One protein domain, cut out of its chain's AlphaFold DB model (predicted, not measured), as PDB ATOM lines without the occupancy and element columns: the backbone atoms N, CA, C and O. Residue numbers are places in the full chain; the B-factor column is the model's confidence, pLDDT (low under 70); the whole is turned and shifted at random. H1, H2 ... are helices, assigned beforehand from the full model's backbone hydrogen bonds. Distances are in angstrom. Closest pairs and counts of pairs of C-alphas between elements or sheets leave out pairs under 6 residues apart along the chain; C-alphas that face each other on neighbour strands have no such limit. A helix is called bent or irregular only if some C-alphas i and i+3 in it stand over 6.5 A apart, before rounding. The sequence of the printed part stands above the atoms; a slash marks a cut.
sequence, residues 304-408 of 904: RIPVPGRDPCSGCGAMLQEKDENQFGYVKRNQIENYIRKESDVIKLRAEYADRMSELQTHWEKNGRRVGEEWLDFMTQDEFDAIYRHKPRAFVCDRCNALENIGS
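AT A GLANCE: This is residues 304 to 408 of the 904 residues of an uncharacterized protein of Bodo saltans (UniProt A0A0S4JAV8). One long helix, H1, makes the long axis, with a small head of loops and the short helix H3 near its first residues; past the last residue of H1, residues 367 to 397 fold back and run along H1 to that head, and on the way the short helix H2 crosses the middle of H1. The far tip, residues 362 to 368, of which 362 to 366 belong to H1, sticks out free. The printed part has 105 residues with three named helices, in the order H1, H2, H3, and no named strand. The class is all helix, though named helices hold 50 of the 105 printed residues, under half. The whole is only just extended, close to loose, with a radius of gyration of the C-alphas of 19.8 A, and spans 63 by 29 by 20 A.

HOW THE PARTS SIT: Residues 304 to 332 hold no named element and come before H1, residues 333 to 366. H2, residues 381 to 389, follows after a long link of 14 residues and touches H1. The closest C-alphas of the two are those of Val 346 and Ala 386, 5.3 A apart, and H1 touches H2 with residues 346 to 353 alone. Their lines stand at 78 degrees, about perpendicular. H3, residues 398 to 404, follows after a short link of 8 residues. H3 is apart from H1 and apart from H2. In H2 and H3 every O i to N i+4 pair is within hydrogen-bond range; in H1, 28 of 30 are.

IN THESE COORDINATES: The printed part begins with C-alpha 304 at (156.285, 271.592, 173.854). H1 has 34 residues and runs 50.5 A from C-alpha 333 at (141.473, 275.235, 168.547) to C-alpha 366 at (170.837, 286.703, 208.050). H2 has 9 residues and measures 10.4 A from first to last C-alpha. It is neither bent nor irregular, but only just: C-alphas 386 and 389 are 6.2 A apart. H3 has 7 residues, measures 10.1 A from first to last C-alpha, and ends with C-alpha 404 at (141.760, 258.494, 178.453).

THE WHOLE: The outline is a rod. The two C-alphas farthest apart are those of Asn 326 and Gly 368, 64.1 A; the first and last printed C-alphas, of Arg 304 and Ser 408, are 26.6 A apart. The printed part has no cut, and the link from H1 to H2 is long. The mean pLDDT of the printed part is 70.5, and 40 residues are under 70, among them residues 368 to 379, 387 to 393 and 402 to 408.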
ATOM      1  N   ARG A 304     156.367 271.468 175.311       65.62
ATOM      2  CA  ARG A 304     156.285 271.592 173.854       65.62
ATOM      3  C   ARG A 304     154.881 272.034 173.469       65.62
ATOM      4  O   ARG A 304     153.942 271.249 173.589       65.62
ATOM      5  N   ILE A 305     154.762 273.257 172.962       78.38
ATOM      6  CA  ILE A 305     153.540 273.730 172.310       78.38
ATOM      7  C   ILE A 305     153.303 272.867 171.053       78.38
ATOM      8  O   ILE A 305     154.213 272.767 170.226       78.38
ATOM      9  N   PRO A 306     152.137 272.212 170.913       79.19
ATOM     10  CA  PRO A 306     151.834 271.348 169.777       79.19
ATOM     11  C   PRO A 306     151.403 272.169 168.555       79.19
ATOM     12  O   PRO A 306     150.523 273.021 168.664       79.19
ATOM     13  N   VAL A 307     151.969 271.884 167.380       81.50
ATOM     14  CA  VAL A 307     151.630 272.593 166.132       81.50
ATOM     15  C   VAL A 307     150.818 271.696 165.178       81.50
ATOM     16  O   VAL A 307     151.364 270.708 164.667       81.50
ATOM     17  N   PRO A 308     149.540 272.024 164.882       79.75
ATOM     18  CA  PRO A 308     148.753 271.348 163.850       79.75
ATOM     19  C   PRO A 308     149.461 271.330 162.488       79.75
ATOM     20  O   PRO A 308     150.165 272.265 162.118       79.75
ATOM     21  N   GLY A 309     149.315 270.236 161.743       72.25
ATOM     22  CA  GLY A 309     149.978 269.997 160.460       72.25
ATOM     23  C   GLY A 309     151.464 269.625 160.550       72.25
ATOM     24  O   GLY A 309     152.007 269.131 159.565       72.25
ATOM     25  N   ARG A 310     152.122 269.801 161.708       74.38
ATOM     26  CA  ARG A 310     153.561 269.534 161.894       74.38
ATOM     27  C   ARG A 310     153.865 268.465 162.943       74.38
ATOM     28  O   ARG A 310     154.749 267.643 162.717       74.38
ATOM     29  N   ASP A 311     153.167 268.477 164.073       74.69
ATOM     30  CA  ASP A 311     153.425 267.550 165.175       74.69
ATOM     31  C   ASP A 311     152.476 266.336 165.150       74.69
ATOM     32  O   ASP A 311     151.271 266.498 164.934       74.69
ATOM     33  N   PRO A 312     152.974 265.112 165.417       77.81
ATOM     34  CA  PRO A 312     152.130 263.943 165.628       77.81
ATOM     35  C   PRO A 312     151.569 263.903 167.057       77.81
ATOM     36  O   PRO A 312     152.261 264.174 168.040       77.81
ATOM     37  N   CYS A 313     150.313 263.477 167.192       75.62
ATOM     38  CA  CYS A 313     149.663 263.226 168.472       75.62
ATOM     39  C   CYS A 313     150.408 262.149 169.275       75.62
ATOM     40  O   CYS A 313     150.475 260.994 168.849       75.62
ATOM     41  N   SER A 314     150.835 262.470 170.500       70.50
ATOM     42  CA  SER A 314     151.569 261.535 171.372       70.50
ATOM     43  C   SER A 314     150.823 260.219 171.671       70.50
ATOM     44  O   SER A 314     151.452 259.176 171.835       70.50
ATOM     45  N   GLY A 315     149.483 260.247 171.690       64.00
ATOM     46  CA  GLY A 315     148.634 259.076 171.949       64.00
ATOM     47  C   GLY A 315     148.392 258.128 170.760       64.00
ATOM     48  O   GLY A 315     148.355 256.914 170.964       64.00
ATOM     49  N   CYS A 316     148.212 258.636 169.532       62.22
ATOM     50  CA  CYS A 316     147.846 257.823 168.354       62.22
ATOM     51  C   CYS A 316     148.826 257.893 167.173       62.22
ATOM     52  O   CYS A 316     148.642 257.153 166.212       62.22
ATOM     53  N   GLY A 317     149.843 258.758 167.219       62.16
ATOM     54  CA  GLY A 317     150.849 258.922 166.164       62.16
ATOM     55  C   GLY A 317     150.394 259.694 164.918       62.16
ATOM     56  O   GLY A 317     151.242 260.072 164.117       62.16
ATOM     57  N   ALA A 318     149.096 259.961 164.747       70.31
ATOM     58  CA  ALA A 318     148.584 260.738 163.617       70.31
ATOM     59  C   ALA A 318     148.935 262.231 163.740       70.31
ATOM     60  O   ALA A 318     148.957 262.766 164.852       70.31
ATOM     61  N   MET A 319     149.168 262.898 162.607       75.19
ATOM     62  CA  MET A 319     149.418 264.345 162.539       75.19
ATOM     63  C   MET A 319     148.250 265.122 163.152       75.19
ATOM     64  O   MET A 319     147.094 264.817 162.868       75.19
ATOM     65  N   LEU A 320     148.536 266.118 163.994       81.62
ATOM     66  CA  LEU A 320     147.494 266.962 164.582       81.62
ATOM     67  C   LEU A 320     146.813 267.812 163.498       81.62
ATOM     68  O   LEU A 320     147.495 268.347 162.627       81.62
ATOM     69  N   GLN A 321     145.488 267.962 163.538       82.75
ATOM     70  CA  GLN A 321     144.739 268.727 162.533       82.75
ATOM     71  C   GLN A 321     143.465 269.373 163.085       82.75
ATOM     72  O   GLN A 321     142.916 268.926 164.083       82.75
ATOM     73  N   GLU A 322     142.959 270.393 162.392       82.56
ATOM     74  CA  GLU A 322     141.767 271.160 162.805       82.56
ATOM     75  C   GLU A 322     140.564 270.986 161.859       82.56
ATOM     76  O   GLU A 322     139.526 271.608 162.069       82.56
ATOM     77  N   LYS A 323     140.707 270.187 160.790       76.75
ATOM     78  CA  LYS A 323     139.710 270.076 159.709       76.75
ATOM     79  C   LYS A 323     138.598 269.071 160.034       76.75
ATOM     80  O   LYS A 323     137.465 269.474 160.272       76.75
ATOM     81  N   ASP A 324     138.932 267.782 160.118       75.50
ATOM     82  CA  ASP A 324     137.927 266.709 160.133       75.50
ATOM     83  C   ASP A 324     137.826 266.020 161.510       75.50
ATOM     84  O   ASP A 324     138.727 265.258 161.873       75.50
ATOM     85  N   GLU A 325     136.720 266.209 162.255       73.44
ATOM     86  CA  GLU A 325     136.515 265.604 163.600       73.44
ATOM     87  C   GLU A 325     136.541 264.064 163.581       73.44
ATOM     88  O   GLU A 325     136.988 263.424 164.535       73.44
ATOM     89  N   ASN A 326     136.120 263.451 162.472       61.88
ATOM     90  CA  ASN A 326     136.056 261.994 162.326       61.88
ATOM     91  C   ASN A 326     137.423 261.326 162.068       61.88
ATOM     92  O   ASN A 326     137.540 260.101 162.170       61.88
ATOM     93  N   GLN A 327     138.462 262.096 161.731       63.62
ATOM     94  CA  GLN A 327     139.791 261.567 161.419       63.62
ATOM     95  C   GLN A 327     140.729 261.567 162.637       63.62
ATOM     96  O   GLN A 327     140.532 262.259 163.636       63.62
ATOM     97  N   PHE A 328     141.785 260.753 162.574       59.72
ATOM     98  CA  PHE A 328     142.795 260.716 163.632       59.72
ATOM     99  C   PHE A 328     143.611 262.012 163.657       59.72
ATOM    100  O   PHE A 328     143.997 262.518 162.611       59.72
ATOM    101  N   GLY A 329     143.911 262.505 164.860       72.81
ATOM    102  CA  GLY A 329     144.695 263.727 165.047       72.81
ATOM    103  C   GLY A 329     143.869 265.007 165.193       72.81
ATOM    104  O   GLY A 329     144.457 266.043 165.472       72.81
ATOM    105  N   TYR A 330     142.536 264.957 165.079       83.62
ATOM    106  CA  TYR A 330     141.690 266.143 165.247       83.62
ATOM    107  C   TYR A 330     141.855 266.843 166.611       83.62
ATOM    108  O   TYR A 330     141.933 266.179 167.650       83.62
ATOM    109  N   VAL A 331     141.876 268.175 166.603       84.94
ATOM    110  CA  VAL A 331     141.958 269.049 167.779       84.94
ATOM    111  C   VAL A 331     141.061 270.269 167.581       84.94
ATOM    112  O   VAL A 331     141.190 270.987 166.590       84.94
ATOM    113  N   LYS A 332     140.209 270.569 168.563       84.31
ATOM    114  CA  LYS A 332     139.521 271.869 168.660       84.31
ATOM    115  C   LYS A 332     140.506 272.968 169.068       84.31
ATOM    116  O   LYS A 332     141.154 272.829 170.102       84.31
ATOM    117  N   ARG A 333     140.562 274.082 168.322       77.44
ATOM    118  CA  ARG A 333     141.473 275.235 168.547       77.44
ATOM    119  C   ARG A 333     141.635 275.614 170.022       77.44
ATOM    120  O   ARG A 333     142.742 275.588 170.557       77.44
ATOM    121  N   ASN A 334     140.513 275.825 170.708       81.19
ATOM    122  CA  ASN A 334     140.461 276.223 172.114       81.19
ATOM    123  C   ASN A 334     141.166 275.227 173.066       81.19
ATOM    124  O   ASN A 334     141.544 275.617 174.165       81.19
ATOM    125  N   GLN A 335     141.361 273.951 172.699       81.56
ATOM    126  CA  GLN A 335     142.101 272.990 173.532       81.56
ATOM    127  C   GLN A 335     143.607 273.259 173.556       81.56
ATOM    128  O   GLN A 335     144.228 273.025 174.591       81.56
ATOM    129  N   ILE A 336     144.194 273.760 172.463       82.25
ATOM    130  CA  ILE A 336     145.619 274.114 172.429       82.25
ATOM    131  C   ILE A 336     145.846 275.343 173.312       82.25
ATOM    132  O   ILE A 336     146.706 275.313 174.188       82.25
ATOM    133  N   GLU A 337     145.010 276.374 173.174       82.44
ATOM    134  CA  GLU A 337     145.047 277.559 174.039       82.44
ATOM    135  C   GLU A 337     144.835 277.212 175.519       82.44
ATOM    136  O   GLU A 337     145.623 277.622 176.368       82.44
ATOM    137  N   ASN A 338     143.814 276.409 175.840       83.19
ATOM    138  CA  ASN A 338     143.530 275.992 177.215       83.19
ATOM    139  C   ASN A 338     144.632 275.100 177.813       83.19
ATOM    140  O   ASN A 338     144.782 275.070 179.033       83.19
ATOM    141  N   TYR A 339     145.391 274.372 176.989       82.56
ATOM    142  CA  TYR A 339     146.576 273.634 177.427       82.56
ATOM    143  C   TYR A 339     147.756 274.577 177.693       82.56
ATOM    144  O   TYR A 339     148.372 274.481 178.750       82.56
ATOM    145  N   ILE A 340     148.024 275.525 176.784       83.94
ATOM    146  CA  ILE A 340     149.086 276.530 176.950       83.94
ATOM    147  C   ILE A 340     148.862 277.339 178.231       83.94
ATOM    148  O   ILE A 340     149.785 277.420 179.034       83.94
ATOM    149  N   ARG A 341     147.644 277.867 178.449       83.62
ATOM    150  CA  ARG A 341     147.300 278.639 179.658       83.62
ATOM    151  C   ARG A 341     147.567 277.826 180.929       83.62
ATOM    152  O   ARG A 341     148.351 278.244 181.769       83.62
ATOM    153  N   LYS A 342     147.039 276.600 181.017       82.69
ATOM    154  CA  LYS A 342     147.224 275.739 182.203       82.69
ATOM    155  C   LYS A 342     148.687 275.409 182.506       82.69
ATOM    156  O   LYS A 342     149.062 275.384 183.675       82.69
ATOM    157  N   GLU A 343     149.520 275.161 181.493       81.38
ATOM    158  CA  GLU A 343     150.954 274.944 181.724       81.38
ATOM    159  C   GLU A 343     151.681 276.258 182.078       81.38
ATOM    160  O   GLU A 343     152.565 276.230 182.934       81.38
ATOM    161  N   SER A 344     151.301 277.414 181.509       81.69
ATOM    162  CA  SER A 344     151.879 278.710 181.899       81.69
ATOM    163  C   SER A 344     151.499 279.131 183.319       81.69
ATOM    164  O   SER A 344     152.362 279.618 184.043       81.69
ATOM    165  N   ASP A 345     150.260 278.884 183.747       82.94
ATOM    166  CA  ASP A 345     149.769 279.221 185.088       82.94
ATOM    167  C   ASP A 345     150.514 278.398 186.157       82.94
ATOM    168  O   ASP A 345     151.000 278.936 187.150       82.94
ATOM    169  N   VAL A 346     150.714 277.097 185.903       81.69
ATOM    170  CA  VAL A 346     151.521 276.209 186.761       81.69
ATOM    171  C   VAL A 346     152.996 276.626 186.800       81.69
ATOM    172  O   VAL A 346     153.636 276.511 187.844       81.69
ATOM    173  N   ILE A 347     153.560 277.111 185.689       78.94
ATOM    174  CA  ILE A 347     154.936 277.630 185.659       78.94
ATOM    175  C   ILE A 347     155.042 278.951 186.436       78.94
ATOM    176  O   ILE A 347     156.006 279.125 187.179       78.94
ATOM    177  N   LYS A 348     154.045 279.838 186.326       83.94
ATOM    178  CA  LYS A 348     153.973 281.112 187.054       83.94
ATOM    179  C   LYS A 348     153.912 280.890 188.569       83.94
ATOM    180  O   LYS A 348     154.771 281.406 189.273       83.94
ATOM    181  N   LEU A 349     153.017 280.018 189.045       80.31
ATOM    182  CA  LEU A 349     152.928 279.643 190.465       80.31
ATOM    183  C   LEU A 349     154.235 279.035 191.004       80.31
ATOM    184  O   LEU A 349     154.632 279.313 192.132       80.31
ATOM    185  N   ARG A 350     154.937 278.221 190.201       75.56
ATOM    186  CA  ARG A 350     156.247 277.661 190.586       75.56
ATOM    187  C   ARG A 350     157.346 278.722 190.676       75.56
ATOM    188  O   ARG A 350     158.199 278.596 191.550       75.56
ATOM    189  N   ALA A 351     157.339 279.732 189.804       77.44
ATOM    190  CA  ALA A 351     158.271 280.860 189.877       77.44
ATOM    191  C   ALA A 351     157.982 281.729 191.112       77.44
ATOM    192  O   ALA A 351     158.849 281.877 191.964       77.44
ATOM    193  N   GLU A 352     156.731 282.158 191.294       79.56
ATOM    194  CA  GLU A 352     156.288 282.972 192.439       79.56
ATOM    195  C   GLU A 352     156.511 282.288 193.798       79.56
ATOM    196  O   GLU A 352     156.619 282.961 194.825       79.56
ATOM    197  N   TYR A 353     156.560 280.954 193.830       76.94
ATOM    198  CA  TYR A 353     156.981 280.188 195.002       76.94
ATOM    199  C   TYR A 353     158.512 280.145 195.162       76.94
ATOM    200  O   TYR A 353     159.017 280.337 196.268       76.94
ATOM    201  N   ALA A 354     159.266 279.914 194.081       72.62
ATOM    202  CA  ALA A 354     160.729 279.880 194.116       72.62
ATOM    203  C   ALA A 354     161.338 281.232 194.532       72.62
ATOM    204  O   ALA A 354     162.270 281.251 195.337       72.62
ATOM    205  N   ASP A 355     160.770 282.340 194.052       77.12
ATOM    206  CA  ASP A 355     161.210 283.696 194.379       77.12
ATOM    207  C   ASP A 355     161.037 283.968 195.885       77.12
ATOM    208  O   ASP A 355     162.025 284.231 196.575       77.12
ATOM    209  N   ARG A 356     159.832 283.741 196.438       75.69
ATOM    210  CA  ARG A 356     159.553 283.817 197.890       75.69
ATOM    211  C   ARG A 356     160.454 282.904 198.725       75.69
ATOM    212  O   ARG A 356     160.901 283.291 199.802       75.69
ATOM    213  N   MET A 357     160.740 281.689 198.253       67.12
ATOM    214  CA  MET A 357     161.645 280.775 198.961       67.12
ATOM    215  C   MET A 357     163.092 281.277 198.977       67.12
ATOM    216  O   MET A 357     163.792 281.043 199.961       67.12
ATOM    217  N   SER A 358     163.533 282.000 197.942       72.31
ATOM    218  CA  SER A 358     164.847 282.652 197.932       72.31
ATOM    219  C   SER A 358     164.911 283.810 198.935       72.31
ATOM    220  O   SER A 358     165.859 283.893 199.718       72.31
ATOM    221  N   GLU A 359     163.861 284.636 199.012       76.88
ATOM    222  CA  GLU A 359     163.741 285.718 199.995       76.88
ATOM    223  C   GLU A 359     163.792 285.163 201.426       76.88
ATOM    224  O   GLU A 359     164.643 285.574 202.221       76.88
ATOM    225  N   LEU A 360     162.952 284.162 201.729       68.12
ATOM    226  CA  LEU A 360     162.924 283.477 203.027       68.12
ATOM    227  C   LEU A 360     164.275 282.847 203.381       68.12
ATOM    228  O   LEU A 360     164.705 282.943 204.533       68.12
ATOM    229  N   GLN A 361     164.976 282.255 202.410       65.00
ATOM    230  CA  GLN A 361     166.295 281.683 202.651       65.00
ATOM    231  C   GLN A 361     167.326 282.763 203.022       65.00
ATOM    232  O   GLN A 361     167.987 282.622 204.052       65.00
ATOM    233  N   THR A 362     167.405 283.878 202.284       72.44
ATOM    234  CA  THR A 362     168.323 284.980 202.651       72.44
ATOM    235  C   THR A 362     167.969 285.612 204.003       72.44
ATOM    236  O   THR A 362     168.852 286.078 204.727       72.44
ATOM    237  N   HIS A 363     166.687 285.610 204.383       70.12
ATOM    238  CA  HIS A 363     166.223 286.063 205.691       70.12
ATOM    239  C   HIS A 363     166.618 285.097 206.823       70.12
ATOM    240  O   HIS A 363     167.040 285.549 207.888       70.12
ATOM    241  N   TRP A 364     166.538 283.777 206.622       63.06
ATOM    242  CA  TRP A 364     167.009 282.796 207.608       63.06
ATOM    243  C   TRP A 364     168.534 282.798 207.760       63.06
ATOM    244  O   TRP A 364     169.019 282.722 208.889       63.06
ATOM    245  N   GLU A 365     169.279 282.960 206.662       66.12
ATOM    246  CA  GLU A 365     170.744 283.079 206.667       66.12
ATOM    247  C   GLU A 365     171.206 284.310 207.466       66.12
ATOM    248  O   GLU A 365     172.049 284.179 208.356       66.12
ATOM    249  N   LYS A 366     170.581 285.480 207.256       71.25
ATOM    250  CA  LYS A 366     170.837 286.703 208.050       71.25
ATOM    251  C   LYS A 366     170.515 286.551 209.543       71.25
ATOM    252  O   LYS A 366     171.148 287.204 210.365       71.25
ATOM    253  N   ASN A 367     169.547 285.703 209.893       71.50
ATOM    254  CA  ASN A 367     169.064 285.513 211.268       71.50
ATOM    255  C   ASN A 367     169.592 284.235 211.954       71.50
ATOM    256  O   ASN A 367     169.119 283.879 213.034       71.50
ATOM    257  N   GLY A 368     170.540 283.514 211.343       50.50
ATOM    258  CA  GLY A 368     171.208 282.351 211.944       50.50
ATOM    259  C   GLY A 368     170.315 281.133 212.239       50.50
ATOM    260  O   GLY A 368     170.746 280.219 212.947       50.50
ATOM    261  N   ARG A 369     169.079 281.086 211.723       56.41
ATOM    262  CA  ARG A 369     168.164 279.947 211.917       56.41
ATOM    263  C   ARG A 369     168.465 278.837 210.907       56.41
ATOM    264  O   ARG A 369     168.657 279.098 209.725       56.41
ATOM    265  N   ARG A 370     168.442 277.576 211.352       51.16
ATOM    266  CA  ARG A 370     168.460 276.414 210.444       51.16
ATOM    267  C   ARG A 370     167.045 276.104 209.962       51.16
ATOM    268  O   ARG A 370     166.116 276.113 210.763       51.16
ATOM    269  N   VAL A 371     166.905 275.796 208.673       49.16
ATOM    270  CA  VAL A 371     165.614 275.498 208.035       49.16
ATOM    271  C   VAL A 371     164.990 274.247 208.660       49.16
ATOM    272  O   VAL A 371     165.506 273.140 208.502       49.16
ATOM    273  N   GLY A 372     163.875 274.424 209.366       41.69
ATOM    274  CA  GLY A 372     163.159 273.346 210.038       41.69
ATOM    275  C   GLY A 372     161.742 273.757 210.426       41.69
ATOM    276  O   GLY A 372     161.532 274.839 210.959       41.69
ATOM    277  N   GLU A 373     160.792 272.863 210.151       43.56
ATOM    278  CA  GLU A 373     159.386 272.866 210.597       43.56
ATOM    279  C   GLU A 373     158.479 274.043 210.121       43.56
ATOM    280  O   GLU A 373     157.346 273.761 209.751       43.56
ATOM    281  N   GLU A 374     158.942 275.296 209.977       45.81
ATOM    282  CA  GLU A 374     158.093 276.464 209.606       45.81
ATOM    283  C   GLU A 374     157.669 276.539 208.110       45.81
ATOM    284  O   GLU A 374     156.662 277.162 207.783       45.81
ATOM    285  N   TRP A 375     158.406 275.931 207.168       50.44
ATOM    286  CA  TRP A 375     158.272 276.221 205.718       50.44
ATOM    287  C   TRP A 375     156.967 275.763 205.034       50.44
ATOM    288  O   TRP A 375     156.676 276.215 203.925       50.44
ATOM    289  N   LEU A 376     156.199 274.858 205.649       46.00
ATOM    290  CA  LEU A 376     154.975 274.303 205.052       46.00
ATOM    291  C   LEU A 376     153.735 275.178 205.283       46.00
ATOM    292  O   LEU A 376     152.821 275.138 204.464       46.00
ATOM    293  N   ASP A 377     153.728 275.999 206.336       52.12
ATOM    294  CA  ASP A 377     152.589 276.859 206.695       52.12
ATOM    295  C   ASP A 377     152.439 278.078 205.755       52.12
ATOM    296  O   ASP A 377     151.425 278.775 205.794       52.12
ATOM    297  N   PHE A 378     153.422 278.318 204.877       56.09
ATOM    298  CA  PHE A 378     153.452 279.425 203.908       56.09
ATOM    299  C   PHE A 378     153.120 279.021 202.458       56.09
ATOM    300  O   PHE A 378     153.064 279.891 201.587       56.09
ATOM    301  N   MET A 379     152.919 277.728 202.174       64.31
ATOM    302  CA  MET A 379     152.617 277.233 200.824       64.31
ATOM    303  C   MET A 379     151.104 277.177 200.592       64.31
ATOM    304  O   MET A 379     150.376 276.549 201.362       64.31
ATOM    305  N   THR A 380     150.610 277.781 199.508       74.12
ATOM    306  CA  THR A 380     149.179 277.678 199.169       74.12
ATOM    307  C   THR A 380     148.826 276.295 198.609       74.12
ATOM    308  O   THR A 380     149.670 275.572 198.077       74.12
ATOM    309  N   GLN A 381     147.550 275.907 198.697       70.50
ATOM    310  CA  GLN A 381     147.078 274.621 198.168       70.50
ATOM    311  C   GLN A 381     147.308 274.501 196.647       70.50
ATOM    312  O   GLN A 381     147.600 273.410 196.154       70.50
ATOM    313  N   ASP A 382     147.225 275.616 195.916       74.88
ATOM    314  CA  ASP A 382     147.447 275.658 194.468       74.88
ATOM    315  C   ASP A 382     148.940 275.589 194.110       74.88
ATOM    316  O   ASP A 382     149.301 274.913 193.148       74.88
ATOM    317  N   GLU A 383     149.832 276.179 194.918       73.38
ATOM    318  CA  GLU A 383     151.286 275.953 194.826       73.38
ATOM    319  C   GLU A 383     151.641 274.488 195.102       73.38
ATOM    320  O   GLU A 383     152.388 273.874 194.336       73.38
ATOM    321  N   PHE A 384     151.068 273.892 196.154       71.00
ATOM    322  CA  PHE A 384     151.281 272.484 196.484       71.00
ATOM    323  C   PHE A 384     150.842 271.567 195.333       71.00
ATOM    324  O   PHE A 384     151.558 270.631 194.960       71.00
ATOM    325  N   ASP A 385     149.689 271.842 194.721       70.19
ATOM    326  CA  ASP A 385     149.210 271.082 193.570       70.19
ATOM    327  C   ASP A 385     150.048 271.344 192.314       70.19
ATOM    328  O   ASP A 385     150.386 270.388 191.608       70.19
ATOM    329  N   ALA A 386     150.475 272.585 192.073       73.62
ATOM    330  CA  ALA A 386     151.383 272.945 190.989       73.62
ATOM    331  C   ALA A 386     152.762 272.277 191.129       73.62
ATOM    332  O   ALA A 386     153.348 271.899 190.115       73.62
ATOM    333  N   ILE A 387     153.290 272.089 192.340       67.12
ATOM    334  CA  ILE A 387     154.617 271.498 192.584       67.12
ATOM    335  C   ILE A 387     154.552 269.962 192.665       67.12
ATOM    336  O   ILE A 387     155.349 269.283 192.017       67.12
ATOM    337  N   TYR A 388     153.605 269.396 193.422       62.75
ATOM    338  CA  TYR A 388     153.604 267.968 193.784       62.75
ATOM    339  C   TYR A 388     152.530 267.113 193.092       62.75
ATOM    340  O   TYR A 388     152.734 265.902 192.935       62.75
ATOM    341  N   ARG A 389     151.388 267.686 192.677       65.88
ATOM    342  CA  ARG A 389     150.323 266.927 191.982       65.88
ATOM    343  C   ARG A 389     150.410 267.035 190.461       65.88
ATOM    344  O   ARG A 389     150.165 266.032 189.781       65.88
ATOM    345  N   HIS A 390     150.780 268.200 189.928       67.75
ATOM    346  CA  HIS A 390     150.981 268.411 188.496       67.75
ATOM    347  C   HIS A 390     152.071 267.484 187.960       67.75
ATOM    348  O   HIS A 390     153.153 267.340 188.529       67.75
ATOM    349  N   LYS A 391     151.769 266.836 186.838       66.31
ATOM    350  CA  LYS A 391     152.717 266.016 186.086       66.31
ATOM    351  C   LYS A 391     152.568 266.411 184.625       66.31
ATOM    352  O   LYS A 391     151.482 266.169 184.091       66.31
ATOM    353  N   PRO A 392     153.605 266.977 183.980       61.22
ATOM    354  CA  PRO A 392     153.504 267.400 182.592       61.22
ATOM    355  C   PRO A 392     153.161 266.188 181.723       61.22
ATOM    356  O   PRO A 392     153.889 265.192 181.693       61.22
ATOM    357  N   ARG A 393     152.015 266.257 181.042       68.19
ATOM    358  CA  ARG A 393     151.575 265.250 180.071       68.19
ATOM    359  C   ARG A 393     151.783 265.797 178.668       68.19
ATOM    360  O   ARG A 393     151.538 266.975 178.414       68.19
ATOM    361  N   ALA A 394     152.209 264.932 177.753       72.38
ATOM    362  CA  ALA A 394     152.275 265.284 176.342       72.38
ATOM    363  C   ALA A 394     150.861 265.525 175.790       72.38
ATOM    364  O   ALA A 394     149.931 264.788 176.120       72.38
ATOM    365  N   PHE A 395     150.712 266.535 174.934       81.00
ATOM    366  CA  PHE A 395     149.430 266.858 174.315       81.00
ATOM    367  C   PHE A 395     148.903 265.702 173.443       81.00
ATOM    368  O   PHE A 395     149.671 264.960 172.812       81.00
ATOM    369  N   VAL A 396     147.579 265.551 173.411       82.69
ATOM    370  CA  VAL A 396     146.855 264.465 172.740       82.69
ATOM    371  C   VAL A 396     145.644 265.011 171.984       82.69
ATOM    372  O   VAL A 396     144.981 265.927 172.454       82.69
ATOM    373  N   CYS A 397     145.340 264.431 170.820       82.38
ATOM    374  CA  CYS A 397     144.170 264.797 170.015       82.38
ATOM    375  C   CYS A 397     142.842 264.507 170.740       82.38
ATOM    376  O   CYS A 397     142.806 263.645 171.622       82.38
ATOM    377  N   ASP A 398     141.745 265.151 170.325       75.62
ATOM    378  CA  ASP A 398     140.405 265.038 170.935       75.62
ATOM    379  C   ASP A 398     139.985 263.573 171.149       75.62
ATOM    380  O   ASP A 398     139.517 263.186 172.220       75.62
ATOM    381  N   ARG A 399     140.238 262.716 170.150       69.31
ATOM    382  CA  ARG A 399     139.963 261.273 170.232       69.31
ATOM    383  C   ARG A 399     140.787 260.583 171.321       69.31
ATOM    384  O   ARG A 399     140.259 259.729 172.019       69.31
ATOM    385  N   CYS A 400     142.065 260.913 171.475       69.00
ATOM    386  CA  CYS A 400     142.913 260.338 172.521       69.00
ATOM    387  C   CYS A 400     142.557 260.878 173.911       69.00
ATOM    388  O   CYS A 400     142.458 260.088 174.844       69.00
ATOM    389  N   ASN A 401     142.292 262.182 174.025       72.94
ATOM    390  CA  ASN A 401     141.828 262.834 175.247       72.94
ATOM    391  C   ASN A 401     140.528 262.184 175.761       72.94
ATOM    392  O   ASN A 401     140.467 261.702 176.893       72.94
ATOM    393  N   ALA A 402     139.528 262.044 174.884       65.25
ATOM    394  CA  ALA A 402     138.288 261.337 175.192       65.25
ATOM    395  C   ALA A 402     138.538 259.875 175.606       65.25
ATOM    396  O   ALA A 402     137.932 259.404 176.561       65.25
ATOM    397  N   LEU A 403     139.449 259.159 174.932       59.53
ATOM    398  CA  LEU A 403     139.758 257.754 175.230       59.53
ATOM    399  C   LEU A 403     140.520 257.527 176.551       59.53
ATOM    400  O   LEU A 403     140.448 256.419 177.088       59.53
ATOM    401  N   GLU A 404     141.222 258.531 177.084       57.59
ATOM    402  CA  GLU A 404     141.760 258.494 178.453       57.59
ATOM    403  C   GLU A 404     140.688 258.847 179.496       57.59
ATOM    404  O   GLU A 404     140.655 258.237 180.565       57.59
ATOM    405  N   ASN A 405     139.769 259.758 179.157       56.03
ATOM    406  CA  ASN A 405     138.782 260.338 180.071       56.03
ATOM    407  C   ASN A 405     137.348 259.766 179.923       56.03
ATOM    408  O   ASN A 405     136.383 260.424 180.307       56.03
ATOM    409  N   ILE A 406     137.181 258.517 179.443       51.59
ATOM    410  CA  ILE A 406     135.874 257.806 179.347       51.59
ATOM    411  C   ILE A 406     135.321 257.382 180.734       51.59
ATOM    412  O   ILE A 406     134.963 256.224 180.963       51.59
ATOM    413  N   GLY A 407     135.303 258.304 181.691       45.59
ATOM    414  CA  GLY A 407     134.765 258.114 183.039       45.59
ATOM    415  C   GLY A 407     134.000 259.322 183.583       45.59
ATOM    416  O   GLY A 407     133.270 259.150 184.552       45.59
ATOM    417  N   SER A 408     134.142 260.506 182.976       44.94
ATOM    418  CA  SER A 408     133.489 261.746 183.424       44.94
ATOM    419  C   SER A 408     132.372 262.233 182.497       44.94
ATOM    420  O   SER A 408     131.367 262.731 182.991       44.94
TER     421      SER A 408